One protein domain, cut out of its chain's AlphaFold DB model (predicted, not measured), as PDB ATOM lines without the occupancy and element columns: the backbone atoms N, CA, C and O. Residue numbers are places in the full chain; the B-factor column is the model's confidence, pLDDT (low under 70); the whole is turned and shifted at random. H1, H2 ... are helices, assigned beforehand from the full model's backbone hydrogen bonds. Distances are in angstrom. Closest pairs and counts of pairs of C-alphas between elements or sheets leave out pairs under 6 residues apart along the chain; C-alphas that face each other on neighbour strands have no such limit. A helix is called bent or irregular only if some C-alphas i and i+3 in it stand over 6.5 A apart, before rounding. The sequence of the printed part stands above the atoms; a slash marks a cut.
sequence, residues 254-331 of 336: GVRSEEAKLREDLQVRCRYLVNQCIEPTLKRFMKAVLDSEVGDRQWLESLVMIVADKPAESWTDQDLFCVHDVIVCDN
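This is residues 254 to 331 of the 336 residues of an uncharacterized protein of Synechococcus sp. PCC 11901 (UniProt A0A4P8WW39). Two helices side by side, H2 and H3, form a helical hairpin, and H1 and H4 lie on one and the same side of it with a gap between them. H1 crosses H2, while H4 meets the end of H3 nearly at a right angle. The printed part has 78 residues with four named helices, in the order H1 H2 H3 H4, and no named strand: all helix. It is compact and rounded, with a radius of gyration of the C-alphas of 12.8 A and spans of 34 by 27 by 24 A.

H1, residues 259 to 273, begins with C-alpha 259 at (13.777, -34.518, -8.524) and is 21.5 A long. It is irregular: C-alphas 260 and 263 are 7.8 A apart. H2, residues 280 to 289, is 14.3 A long. H3, residues 296 to 308, and H4, residues 317 to 329, are each 18.3 A long. C-alpha 329 is at (28.546, -19.565, -9.903).

H1 touches H2 at a steep tilt of 52 degrees, opposite ways; their closest C-alphas, of Cys 270 and Met 286, are 5.6 A apart. H2 and H3, the hairpin, touch at a shallow tilt of 9 degrees, opposite ways, closest at the C-alphas of Phe 285 and Leu 303, 6.1 A. H3 and H4 only just touch, with 3 pairs of C-alphas within 8 A, through residues 307 to 308 and 319 to 323 alone; they stand about perpendicular at 79 degrees, and the closest C-alphas, of Ala 308 and Val 323, are 6.1 A apart. The packing is mostly crossed, but only just: 1 of these 3 pairs is at a shallow tilt. H1 and H3 are only just apart, closest 8.2 A; H4 is apart from H1 and H2. Every O i to N i+4 pair is within hydrogen-bond range in H2, H3 and H4, and 7 of 11 in H1.

The C-alphas farthest apart, of Tyr 272 and Asp 317, are 34.7 A apart; those of Gly 254 and Asn 331, first and last printed, are 9.7 A apart. The printed part has no cut, and its three links between helices are short. The mean pLDDT of the printed part is 83.2; residue 256 and residues 325 to 331 are under 70.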
ATOM      1  N   GLY A 254      23.958 -31.805  -8.101       75.50
ATOM      2  CA  GLY A 254      24.179 -32.786  -9.164       75.50
ATOM      3  C   GLY A 254      23.514 -34.129  -8.861       75.50
ATOM      4  O   GLY A 254      24.130 -35.188  -9.024       75.50
ATOM      5  N   VAL A 255      22.295 -34.100  -8.317       72.31
ATOM      6  CA  VAL A 255      21.586 -35.316  -7.912       72.31
ATOM      7  C   VAL A 255      21.287 -36.150  -9.157       72.31
ATOM      8  O   VAL A 255      20.643 -35.690 -10.091       72.31
ATOM      9  N   ARG A 256      21.799 -37.388  -9.192       67.94
ATOM     10  CA  ARG A 256      21.624 -38.309 -10.334       67.94
ATOM     11  C   ARG A 256      20.250 -38.986 -10.351       67.94
ATOM     12  O   ARG A 256      19.916 -39.668 -11.314       67.94
ATOM     13  N   SER A 257      19.503 -38.858  -9.261       72.44
ATOM     14  CA  SER A 257      18.155 -39.398  -9.087       72.44
ATOM     15  C   SER A 257      17.091 -38.443  -9.632       72.44
ATOM     16  O   SER A 257      17.394 -37.335 -10.050       72.44
ATOM     17  N   GLU A 258      15.828 -38.862  -9.606       81.88
ATOM     18  CA  GLU A 258      14.689 -38.005  -9.948       81.88
ATOM     19  C   GLU A 258      14.509 -36.863  -8.931       81.88
ATOM     20  O   GLU A 258      14.728 -37.056  -7.732       81.88
ATOM     21  N   GLU A 259      14.030 -35.694  -9.379       78.12
ATOM     22  CA  GLU A 259      13.777 -34.518  -8.524       78.12
ATOM     23  C   GLU A 259      12.852 -34.842  -7.336       78.12
ATOM     24  O   GLU A 259      13.023 -34.307  -6.234       78.12
ATOM     25  N   ALA A 260      11.911 -35.774  -7.526       80.06
ATOM     26  CA  ALA A 260      11.013 -36.275  -6.488       80.06
ATOM     27  C   ALA A 260      11.764 -36.819  -5.258       80.06
ATOM     28  O   ALA A 260      11.309 -36.622  -4.135       80.06
ATOM     29  N   LYS A 261      12.945 -37.418  -5.462       85.25
ATOM     30  CA  LYS A 261      13.775 -38.032  -4.413       85.25
ATOM     31  C   LYS A 261      14.851 -37.101  -3.854       85.25
ATOM     32  O   LYS A 261      15.705 -37.548  -3.094       85.25
ATOM     33  N   LEU A 262      14.814 -35.807  -4.196       86.06
ATOM     34  CA  LEU A 262      15.799 -34.821  -3.739       86.06
ATOM     35  C   LEU A 262      15.998 -34.855  -2.215       86.06
ATOM     36  O   LEU A 262      17.135 -34.872  -1.752       86.06
ATOM     37  N   ARG A 263      14.907 -34.886  -1.437       89.56
ATOM     38  CA  ARG A 263      14.971 -34.897   0.033       89.56
ATOM     39  C   ARG A 263      15.701 -36.132   0.557       89.56
ATOM     40  O   ARG A 263      16.603 -35.996   1.378       89.56
ATOM     41  N   GLU A 264      15.348 -37.313   0.055       88.44
ATOM     42  CA  GLU A 264      15.970 -38.584   0.446       88.44
ATOM     43  C   GLU A 264      17.466 -38.607   0.101       88.44
ATOM     44  O   GLU A 264      18.291 -38.950   0.949       88.44
ATOM     45  N   ASP A 265      17.833 -38.186  -1.115       87.56
ATOM     46  CA  ASP A 265      19.231 -38.172  -1.564       87.56
ATOM     47  C   ASP A 265      20.082 -37.201  -0.733       87.56
ATOM     48  O   ASP A 265      21.146 -37.572  -0.227       87.56
ATOM     49  N   LEU A 266      19.585 -35.980  -0.504       88.31
ATOM     50  CA  LEU A 266      20.270 -35.003   0.340       88.31
ATOM     51  C   LEU A 266      20.406 -35.502   1.781       88.31
ATOM     52  O   LEU A 266      21.471 -35.334   2.376       88.31
ATOM     53  N   GLN A 267      19.382 -36.150   2.342       90.50
ATOM     54  CA  GLN A 267      19.453 -36.722   3.688       90.50
ATOM     55  C   GLN A 267      20.536 -37.795   3.796       90.50
ATOM     56  O   GLN A 267      21.323 -37.765   4.744       90.50
ATOM     57  N   VAL A 268      20.625 -38.711   2.827       88.94
ATOM     58  CA  VAL A 268      21.674 -39.743   2.813       88.94
ATOM     59  C   VAL A 268      23.058 -39.101   2.764       88.94
ATOM     60  O   VAL A 268      23.914 -39.460   3.571       88.94
ATOM     61  N   ARG A 269      23.275 -38.115   1.886       86.31
ATOM     62  CA  ARG A 269      24.571 -37.425   1.764       86.31
ATOM     63  C   ARG A 269      24.939 -36.648   3.030       86.31
ATOM     64  O   ARG A 269      26.046 -36.797   3.547       86.31
ATOM     65  N   CYS A 270      24.006 -35.866   3.571       88.56
ATOM     66  CA  CYS A 270      24.257 -35.001   4.723       88.56
ATOM     67  C   CYS A 270      24.494 -35.793   6.019       88.56
ATOM     68  O   CYS A 270      25.267 -35.341   6.865       88.56
ATOM     69  N   ARG A 271      23.895 -36.988   6.180       89.06
ATOM     70  CA  ARG A 271      24.082 -37.836   7.379       89.06
ATOM     71  C   ARG A 271      25.552 -38.142   7.667       89.06
ATOM     72  O   ARG A 271      25.945 -38.148   8.830       89.06
ATOM     73  N   TYR A 272      26.358 -38.366   6.632       86.31
ATOM     74  CA  TYR A 272      27.777 -38.702   6.790       86.31
ATOM     75  C   TYR A 272      28.669 -37.474   7.040       86.31
ATOM     76  O   TYR A 272      29.737 -37.599   7.644       86.31
ATOM     77  N   LEU A 273      28.227 -36.288   6.606       85.81
ATOM     78  CA  LEU A 273      29.038 -35.066   6.572       85.81
ATOM     79  C   LEU A 273      28.730 -34.085   7.713       85.81
ATOM     80  O   LEU A 273      29.607 -33.320   8.114       85.81
ATOM     81  N   VAL A 274      27.524 -34.119   8.294       87.06
ATOM     82  CA  VAL A 274      27.051 -33.084   9.237       87.06
ATOM     83  C   VAL A 274      27.960 -32.880  10.457       87.06
ATOM     84  O   VAL A 274      28.144 -31.751  10.917       87.06
ATOM     85  N   ASN A 275      28.570 -33.955  10.963       86.69
ATOM     86  CA  ASN A 275      29.469 -33.910  12.121       86.69
ATOM     87  C   ASN A 275      30.885 -33.433  11.768       86.69
ATOM     88  O   ASN A 275      31.626 -33.026  12.659       86.69
ATOM     89  N   GLN A 276      31.248 -33.472  10.486       88.19
ATOM     90  CA  GLN A 276      32.570 -33.104   9.976       88.19
ATOM     91  C   GLN A 276      32.604 -31.659   9.453       88.19
ATOM     92  O   GLN A 276      33.675 -31.087   9.269       88.19
ATOM     93  N   CYS A 277      31.438 -31.043   9.248       85.00
ATOM     94  CA  CYS A 277      31.337 -29.689   8.725       85.00
ATOM     95  C   CYS A 277      31.631 -28.615   9.779       85.00
ATOM     96  O   CYS A 277      31.026 -28.569  10.862       85.00
ATOM     97  N   ILE A 278      32.554 -27.727   9.411       87.19
ATOM     98  CA  ILE A 278      33.014 -26.591  10.214       87.19
ATOM     99  C   ILE A 278      32.298 -25.302   9.789       87.19
ATOM    100  O   ILE A 278      32.000 -24.464  10.638       87.19
ATOM    101  N   GLU A 279      31.992 -25.154   8.496       85.31
ATOM    102  CA  GLU A 279      31.376 -23.952   7.929       85.31
ATOM    103  C   GLU A 279      29.952 -23.761   8.500       85.31
ATOM    104  O   GLU A 279      29.098 -24.644   8.351       85.31
ATOM    105  N   PRO A 280      29.670 -22.657   9.223       86.19
ATOM    106  CA  PRO A 280      28.425 -22.523   9.980       86.19
ATOM    107  C   PRO A 280      27.155 -22.538   9.127       86.19
ATOM    108  O   PRO A 280      26.099 -22.948   9.619       86.19
ATOM    109  N   THR A 281      27.213 -22.064   7.882       85.12
ATOM    110  CA  THR A 281      26.040 -21.971   7.000       85.12
ATOM    111  C   THR A 281      25.699 -23.333   6.419       85.12
ATOM    112  O   THR A 281      24.575 -23.795   6.601       85.12
ATOM    113  N   LEU A 282      26.677 -24.046   5.860       84.25
ATOM    114  CA  LEU A 282      26.522 -25.426   5.409       84.25
ATOM    115  C   LEU A 282      26.122 -26.358   6.558       84.25
ATOM    116  O   LEU A 282      25.240 -27.199   6.397       84.25
ATOM    117  N   LYS A 283      26.670 -26.172   7.764       88.00
ATOM    118  CA  LYS A 283      26.239 -26.948   8.937       88.00
ATOM    119  C   LYS A 283      24.770 -26.708   9.289       88.00
ATOM    120  O   LYS A 283      24.069 -27.656   9.645       88.00
ATOM    121  N   ARG A 284      24.292 -25.459   9.201       89.56
ATOM    122  CA  ARG A 284      22.867 -25.124   9.378       89.56
ATOM    123  C   ARG A 284      22.015 -25.748   8.274       89.56
ATOM    124  O   ARG A 284      21.009 -26.376   8.592       89.56
ATOM    125  N   PHE A 285      22.457 -25.654   7.024       90.19
ATOM    126  CA  PHE A 285      21.793 -26.261   5.872       90.19
ATOM    127  C   PHE A 285      21.652 -27.779   6.040       90.19
ATOM    128  O   PHE A 285      20.545 -28.300   5.981       90.19
ATOM    129  N   MET A 286      22.737 -28.492   6.354       90.44
ATOM    130  CA  MET A 286      22.700 -29.942   6.567       90.44
ATOM    131  C   MET A 286      21.797 -30.346   7.729       90.44
ATOM    132  O   MET A 286      21.089 -31.343   7.631       90.44
ATOM    133  N   LYS A 287      21.781 -29.579   8.827       91.31
ATOM    134  CA  LYS A 287      20.836 -29.828   9.923       91.31
ATOM    135  C   LYS A 287      19.384 -29.694   9.462       91.31
ATOM    136  O   LYS A 287      18.583 -30.551   9.811       91.31
ATOM    137  N   ALA A 288      19.068 -28.679   8.659       91.38
ATOM    138  CA  ALA A 288      17.731 -28.501   8.094       91.38
ATOM    139  C   ALA A 288      17.370 -29.597   7.076       91.38
ATOM    140  O   ALA A 288      16.239 -30.070   7.062       91.38
ATOM    141  N   VAL A 289      18.328 -30.073   6.270       91.38
ATOM    142  CA  VAL A 289      18.123 -31.225   5.372       91.38
ATOM    143  C   VAL A 289      17.715 -32.474   6.160       91.38
ATOM    144  O   VAL A 289      16.817 -33.206   5.739       91.38
ATOM    145  N   LEU A 290      18.386 -32.716   7.288       91.69
ATOM    146  CA  LEU A 290      18.179 -33.882   8.147       91.69
ATOM    147  C   LEU A 290      16.916 -33.804   9.009       91.69
ATOM    148  O   LEU A 290      16.570 -34.806   9.632       91.69
ATOM    149  N   ASP A 291      16.232 -32.662   9.034       90.56
ATOM    150  CA  ASP A 291      14.977 -32.505   9.756       90.56
ATOM    151  C   ASP A 291      13.864 -33.320   9.074       90.56
ATOM    152  O   ASP A 291      13.480 -33.072   7.923       90.56
ATOM    153  N   SER A 292      13.377 -34.345   9.775       85.00
ATOM    154  CA  SER A 292      12.294 -35.231   9.336       85.00
ATOM    155  C   SER A 292      10.932 -34.867   9.922       85.00
ATOM    156  O   SER A 292       9.935 -35.431   9.483       85.00
ATOM    157  N   GLU A 293      10.870 -33.941  10.881       88.38
ATOM    158  CA  GLU A 293       9.629 -33.589  11.586       88.38
ATOM    159  C   GLU A 293       8.767 -32.612  10.769       88.38
ATOM    160  O   GLU A 293       7.552 -32.529  10.950       88.38
ATOM    161  N   VAL A 294       9.386 -31.879   9.838       90.56
ATOM    162  CA  VAL A 294       8.713 -30.900   8.975       90.56
ATOM    163  C   VAL A 294       8.218 -31.504   7.656       90.56
ATOM    164  O   VAL A 294       8.873 -32.346   7.027       90.56
ATOM    165  N   GLY A 295       7.061 -31.029   7.188       90.31
ATOM    166  CA  GLY A 295       6.528 -31.368   5.864       90.31
ATOM    167  C   GLY A 295       7.375 -30.789   4.722       90.31
ATOM    168  O   GLY A 295       8.107 -29.822   4.915       90.31
ATOM    169  N   ASP A 296       7.251 -31.347   3.513       89.00
ATOM    170  CA  ASP A 296       8.118 -31.020   2.363       89.00
ATOM    171  C   ASP A 296       8.174 -29.528   2.004       89.00
ATOM    172  O   ASP A 296       9.237 -29.013   1.658       89.00
ATOM    173  N   ARG A 297       7.046 -28.813   2.112       90.62
ATOM    174  CA  ARG A 297       6.997 -27.366   1.853       90.62
ATOM    175  C   ARG A 297       7.845 -26.588   2.856       90.62
ATOM    176  O   ARG A 297       8.719 -25.831   2.454       90.62
ATOM    177  N   GLN A 298       7.609 -26.816   4.145       91.94
ATOM    178  CA  GLN A 298       8.329 -26.141   5.225       91.94
ATOM    179  C   GLN A 298       9.814 -26.529   5.234       91.94
ATOM    180  O   GLN A 298      10.676 -25.694   5.512       91.94
ATOM    181  N   TRP A 299      10.124 -27.780   4.886       93.94
ATOM    182  CA  TRP A 299      11.488 -28.249   4.663       93.94
ATOM    183  C   TRP A 299      12.182 -27.414   3.581       93.94
ATOM    184  O   TRP A 299      13.238 -26.835   3.832       93.94
ATOM    185  N   LEU A 300      11.557 -27.274   2.409       91.25
ATOM    186  CA  LEU A 300      12.114 -26.501   1.303       91.25
ATOM    187  C   LEU A 300      12.251 -25.012   1.648       91.25
ATOM    188  O   LEU A 300      13.299 -24.427   1.393       91.25
ATOM    189  N   GLU A 301      11.241 -24.414   2.282       91.94
ATOM    190  CA  GLU A 301      11.294 -23.030   2.771       91.94
ATOM    191  C   GLU A 301      12.461 -22.813   3.742       91.94
ATOM    192  O   GLU A 301      13.146 -21.796   3.660       91.94
ATOM    193  N   SER A 302      12.738 -23.789   4.613       91.38
ATOM    194  CA  SER A 302      13.858 -23.733   5.559       91.38
ATOM    195  C   SER A 302      15.209 -23.789   4.849       91.38
ATOM    196  O   SER A 302      16.102 -23.005   5.173       91.38
ATOM    197  N   LEU A 303      15.364 -24.672   3.856       90.12
ATOM    198  CA  LEU A 303      16.592 -24.748   3.057       90.12
ATOM    199  C   LEU A 303      16.853 -23.438   2.321       90.12
ATOM    200  O   LEU A 303      17.944 -22.877   2.384       90.12
ATOM    201  N   VAL A 304      15.818 -22.944   1.654       89.06
ATOM    202  CA  VAL A 304      15.858 -21.734   0.847       89.06
ATOM    203  C   VAL A 304      16.129 -20.498   1.715       89.06
ATOM    204  O   VAL A 304      16.937 -19.647   1.345       89.06
ATOM    205  N   MET A 305      15.547 -20.441   2.916       90.00
ATOM    206  CA  MET A 305      15.831 -19.402   3.905       90.00
ATOM    207  C   MET A 305      17.298 -19.396   4.335       90.00
ATOM    208  O   MET A 305      17.873 -18.321   4.463       90.00
ATOM    209  N   ILE A 306      17.905 -20.564   4.560       88.12
ATOM    210  CA  ILE A 306      19.313 -20.662   4.975       88.12
ATOM    211  C   ILE A 306      20.247 -20.224   3.845       88.12
ATOM    212  O   ILE A 306      21.228 -19.536   4.110       88.12
ATOM    213  N   VAL A 307      19.945 -20.601   2.598       84.62
ATOM    214  CA  VAL A 307      20.762 -20.233   1.429       84.62
ATOM    215  C   VAL A 307      20.716 -18.726   1.163       84.62
ATOM    216  O   VAL A 307      21.746 -18.135   0.852       84.62
ATOM    217  N   ALA A 308      19.547 -18.098   1.303       83.56
ATOM    218  CA  ALA A 308      19.366 -16.669   1.031       83.56
ATOM    219  C   ALA A 308      19.508 -15.756   2.259       83.56
ATOM    220  O   ALA A 308      19.364 -14.543   2.129       83.56
ATOM    221  N   ASP A 309      19.697 -16.333   3.449       86.06
ATOM    222  CA  ASP A 309      19.621 -15.652   4.753       86.06
ATOM    223  C   ASP A 309      18.344 -14.795   4.923       86.06
ATOM    224  O   ASP A 309      18.330 -13.737   5.552       86.06
ATOM    225  N   LYS A 310      17.239 -15.235   4.304       87.38
ATOM    226  CA  LYS A 310      15.980 -14.483   4.227       87.38
ATOM    227  C   LYS A 310      14.797 -15.414   3.943       87.38
ATOM    228  O   LYS A 310      14.884 -16.209   3.009       87.38
ATOM    229  N   PRO A 311      13.660 -15.307   4.660       88.88
ATOM    230  CA  PRO A 311      12.488 -16.149   4.403       88.88
ATOM    231  C   PRO A 311      11.939 -15.963   2.985       88.88
ATOM    232  O   PRO A 311      11.722 -14.818   2.568       88.88
ATOM    233  N   ALA A 312      11.647 -17.072   2.293       87.75
ATOM    234  CA  ALA A 312      11.149 -17.091   0.912       87.75
ATOM    235  C   ALA A 312       9.897 -16.221   0.714       87.75
ATOM    236  O   ALA A 312       9.777 -15.498  -0.273       87.75
ATOM    237  N   GLU A 313       8.995 -16.191   1.699       88.12
ATOM    238  CA  GLU A 313       7.793 -15.348   1.665       88.12
ATOM    239  C   GLU A 313       8.086 -13.852   1.522       88.12
ATOM    240  O   GLU A 313       7.211 -13.106   1.094       88.12
ATOM    241  N   SER A 314       9.280 -13.393   1.904       87.81
ATOM    242  CA  SER A 314       9.682 -11.981   1.898       87.81
ATOM    243  C   SER A 314      10.585 -11.595   0.724       87.81
ATOM    244  O   SER A 314      11.036 -10.446   0.643       87.81
ATOM    245  N   TRP A 315      10.868 -12.546  -0.164       88.75
ATOM    246  CA  TRP A 315      11.743 -12.347  -1.307       88.75
ATOM    247  C   TRP A 315      11.157 -11.390  -2.333       88.75
ATOM    248  O   TRP A 315       9.945 -11.284  -2.499       88.75
ATOM    249  N   THR A 316      12.040 -10.705  -3.037       88.44
ATOM    250  CA  THR A 316      11.800 -10.001  -4.295       88.44
ATOM    251  C   THR A 316      12.260 -10.884  -5.454       88.44
ATOM    252  O   THR A 316      13.007 -11.839  -5.248       88.44
ATOM    253  N   ASP A 317      11.887 -10.540  -6.687       86.38
ATOM    254  CA  ASP A 317      12.391 -11.265  -7.860       86.38
ATOM    255  C   ASP A 317      13.927 -11.223  -7.945       86.38
ATOM    256  O   ASP A 317      14.541 -12.177  -8.413       86.38
ATOM    257  N   GLN A 318      14.557 -10.150  -7.451       82.62
ATOM    258  CA  GLN A 318      16.013 -10.008  -7.416       82.62
ATOM    259  C   GLN A 318      16.676 -10.968  -6.421       82.62
ATOM    260  O   GLN A 318      17.746 -11.489  -6.716       82.62
ATOM    261  N   ASP A 319      16.033 -11.249  -5.283       81.69
ATOM    262  CA  ASP A 319      16.559 -12.212  -4.307       81.69
ATOM    263  C   ASP A 319      16.668 -13.617  -4.932       81.69
ATOM    264  O   ASP A 319      17.661 -14.310  -4.723       81.69
ATOM    265  N   LEU A 320      15.704 -14.005  -5.776       75.75
ATOM    266  CA  LEU A 320      15.753 -15.263  -6.528       75.75
ATOM    267  C   LEU A 320      16.933 -15.301  -7.515       75.75
ATOM    268  O   LEU A 320      17.608 -16.325  -7.614       75.75
ATOM    269  N   PHE A 321      17.214 -14.195  -8.215       74.38
ATOM    270  CA  PHE A 321      18.398 -14.093  -9.079       74.38
ATOM    271  C   PHE A 321      19.698 -14.236  -8.279       74.38
ATOM    272  O   PHE A 321      20.584 -14.985  -8.681       74.38
ATOM    273  N   CYS A 322      19.804 -13.587  -7.119       71.50
ATOM    274  CA  CYS A 322      20.987 -13.715  -6.268       71.50
ATOM    275  C   CYS A 322      21.183 -15.153  -5.766       71.50
ATOM    276  O   CYS A 322      22.307 -15.644  -5.744       71.50
ATOM    277  N   VAL A 323      20.103 -15.851  -5.406       70.25
ATOM    278  CA  VAL A 323      20.166 -17.263  -4.996       70.25
ATOM    279  C   VAL A 323      20.578 -18.157  -6.157       70.25
ATOM    280  O   VAL A 323      21.408 -19.043  -5.970       70.25
ATOM    281  N   HIS A 324      20.054 -17.909  -7.359       70.69
ATOM    282  CA  HIS A 324      20.515 -18.586  -8.566       70.69
ATOM    283  C   HIS A 324      22.029 -18.411  -8.754       70.69
ATOM    284  O   HIS A 324      22.728 -19.403  -8.938       70.69
ATOM    285  N   ASP A 325      22.554 -17.190  -8.645       64.62
ATOM    286  CA  ASP A 325      23.987 -16.926  -8.820       64.62
ATOM    287  C   ASP A 325      24.843 -17.575  -7.725       64.62
ATOM    288  O   ASP A 325      25.866 -18.183  -8.034       64.62
ATOM    289  N   VAL A 326      24.411 -17.538  -6.461       67.00
ATOM    290  CA  VAL A 326      25.101 -18.235  -5.357       67.00
ATOM    291  C   VAL A 326      25.136 -19.745  -5.594       67.00
ATOM    292  O   VAL A 326      26.137 -20.400  -5.318       67.00
ATOM    293  N   ILE A 327      24.054 -20.310  -6.125       65.62
ATOM    294  CA  ILE A 327      23.947 -21.742  -6.386       65.62
ATOM    295  C   ILE A 327      24.761 -22.163  -7.625       65.62
ATOM    296  O   ILE A 327      25.380 -23.230  -7.619       65.62
ATOM    297  N   VAL A 328      24.762 -21.351  -8.686       59.19
ATOM    298  CA  VAL A 328      25.329 -21.697 -10.000       59.19
ATOM    299  C   VAL A 328      26.792 -21.272 -10.148       59.19
ATOM    300  O   VAL A 328      27.592 -22.054 -10.661       59.19
ATOM    301  N   CYS A 329      27.182 -20.073  -9.706       49.56
ATOM    302  CA  CYS A 329      28.546 -19.565  -9.903       49.56
ATOM    303  C   CYS A 329      29.582 -20.230  -8.990       49.56
ATOM    304  O   CYS A 329      30.751 -20.298  -9.364       49.56
ATOM    305  N   ASP A 330      29.169 -20.763  -7.838       49.94
ATOM    306  CA  ASP A 330      30.087 -21.414  -6.897       49.94
ATOM    307  C   ASP A 330      30.251 -22.926  -7.131       49.94
ATOM    308  O   ASP A 330      30.959 -23.569  -6.365       49.94
ATOM    309  N   ASN A 331      29.668 -23.530  -8.181       42.84
ATOM    310  CA  ASN A 331      29.890 -24.951  -8.525       42.84
ATOM    311  C   ASN A 331      29.725 -25.916  -7.319       42.84
ATOM    312  O   ASN A 331      30.472 -26.882  -7.166       42.84
TER     313      ASN A 331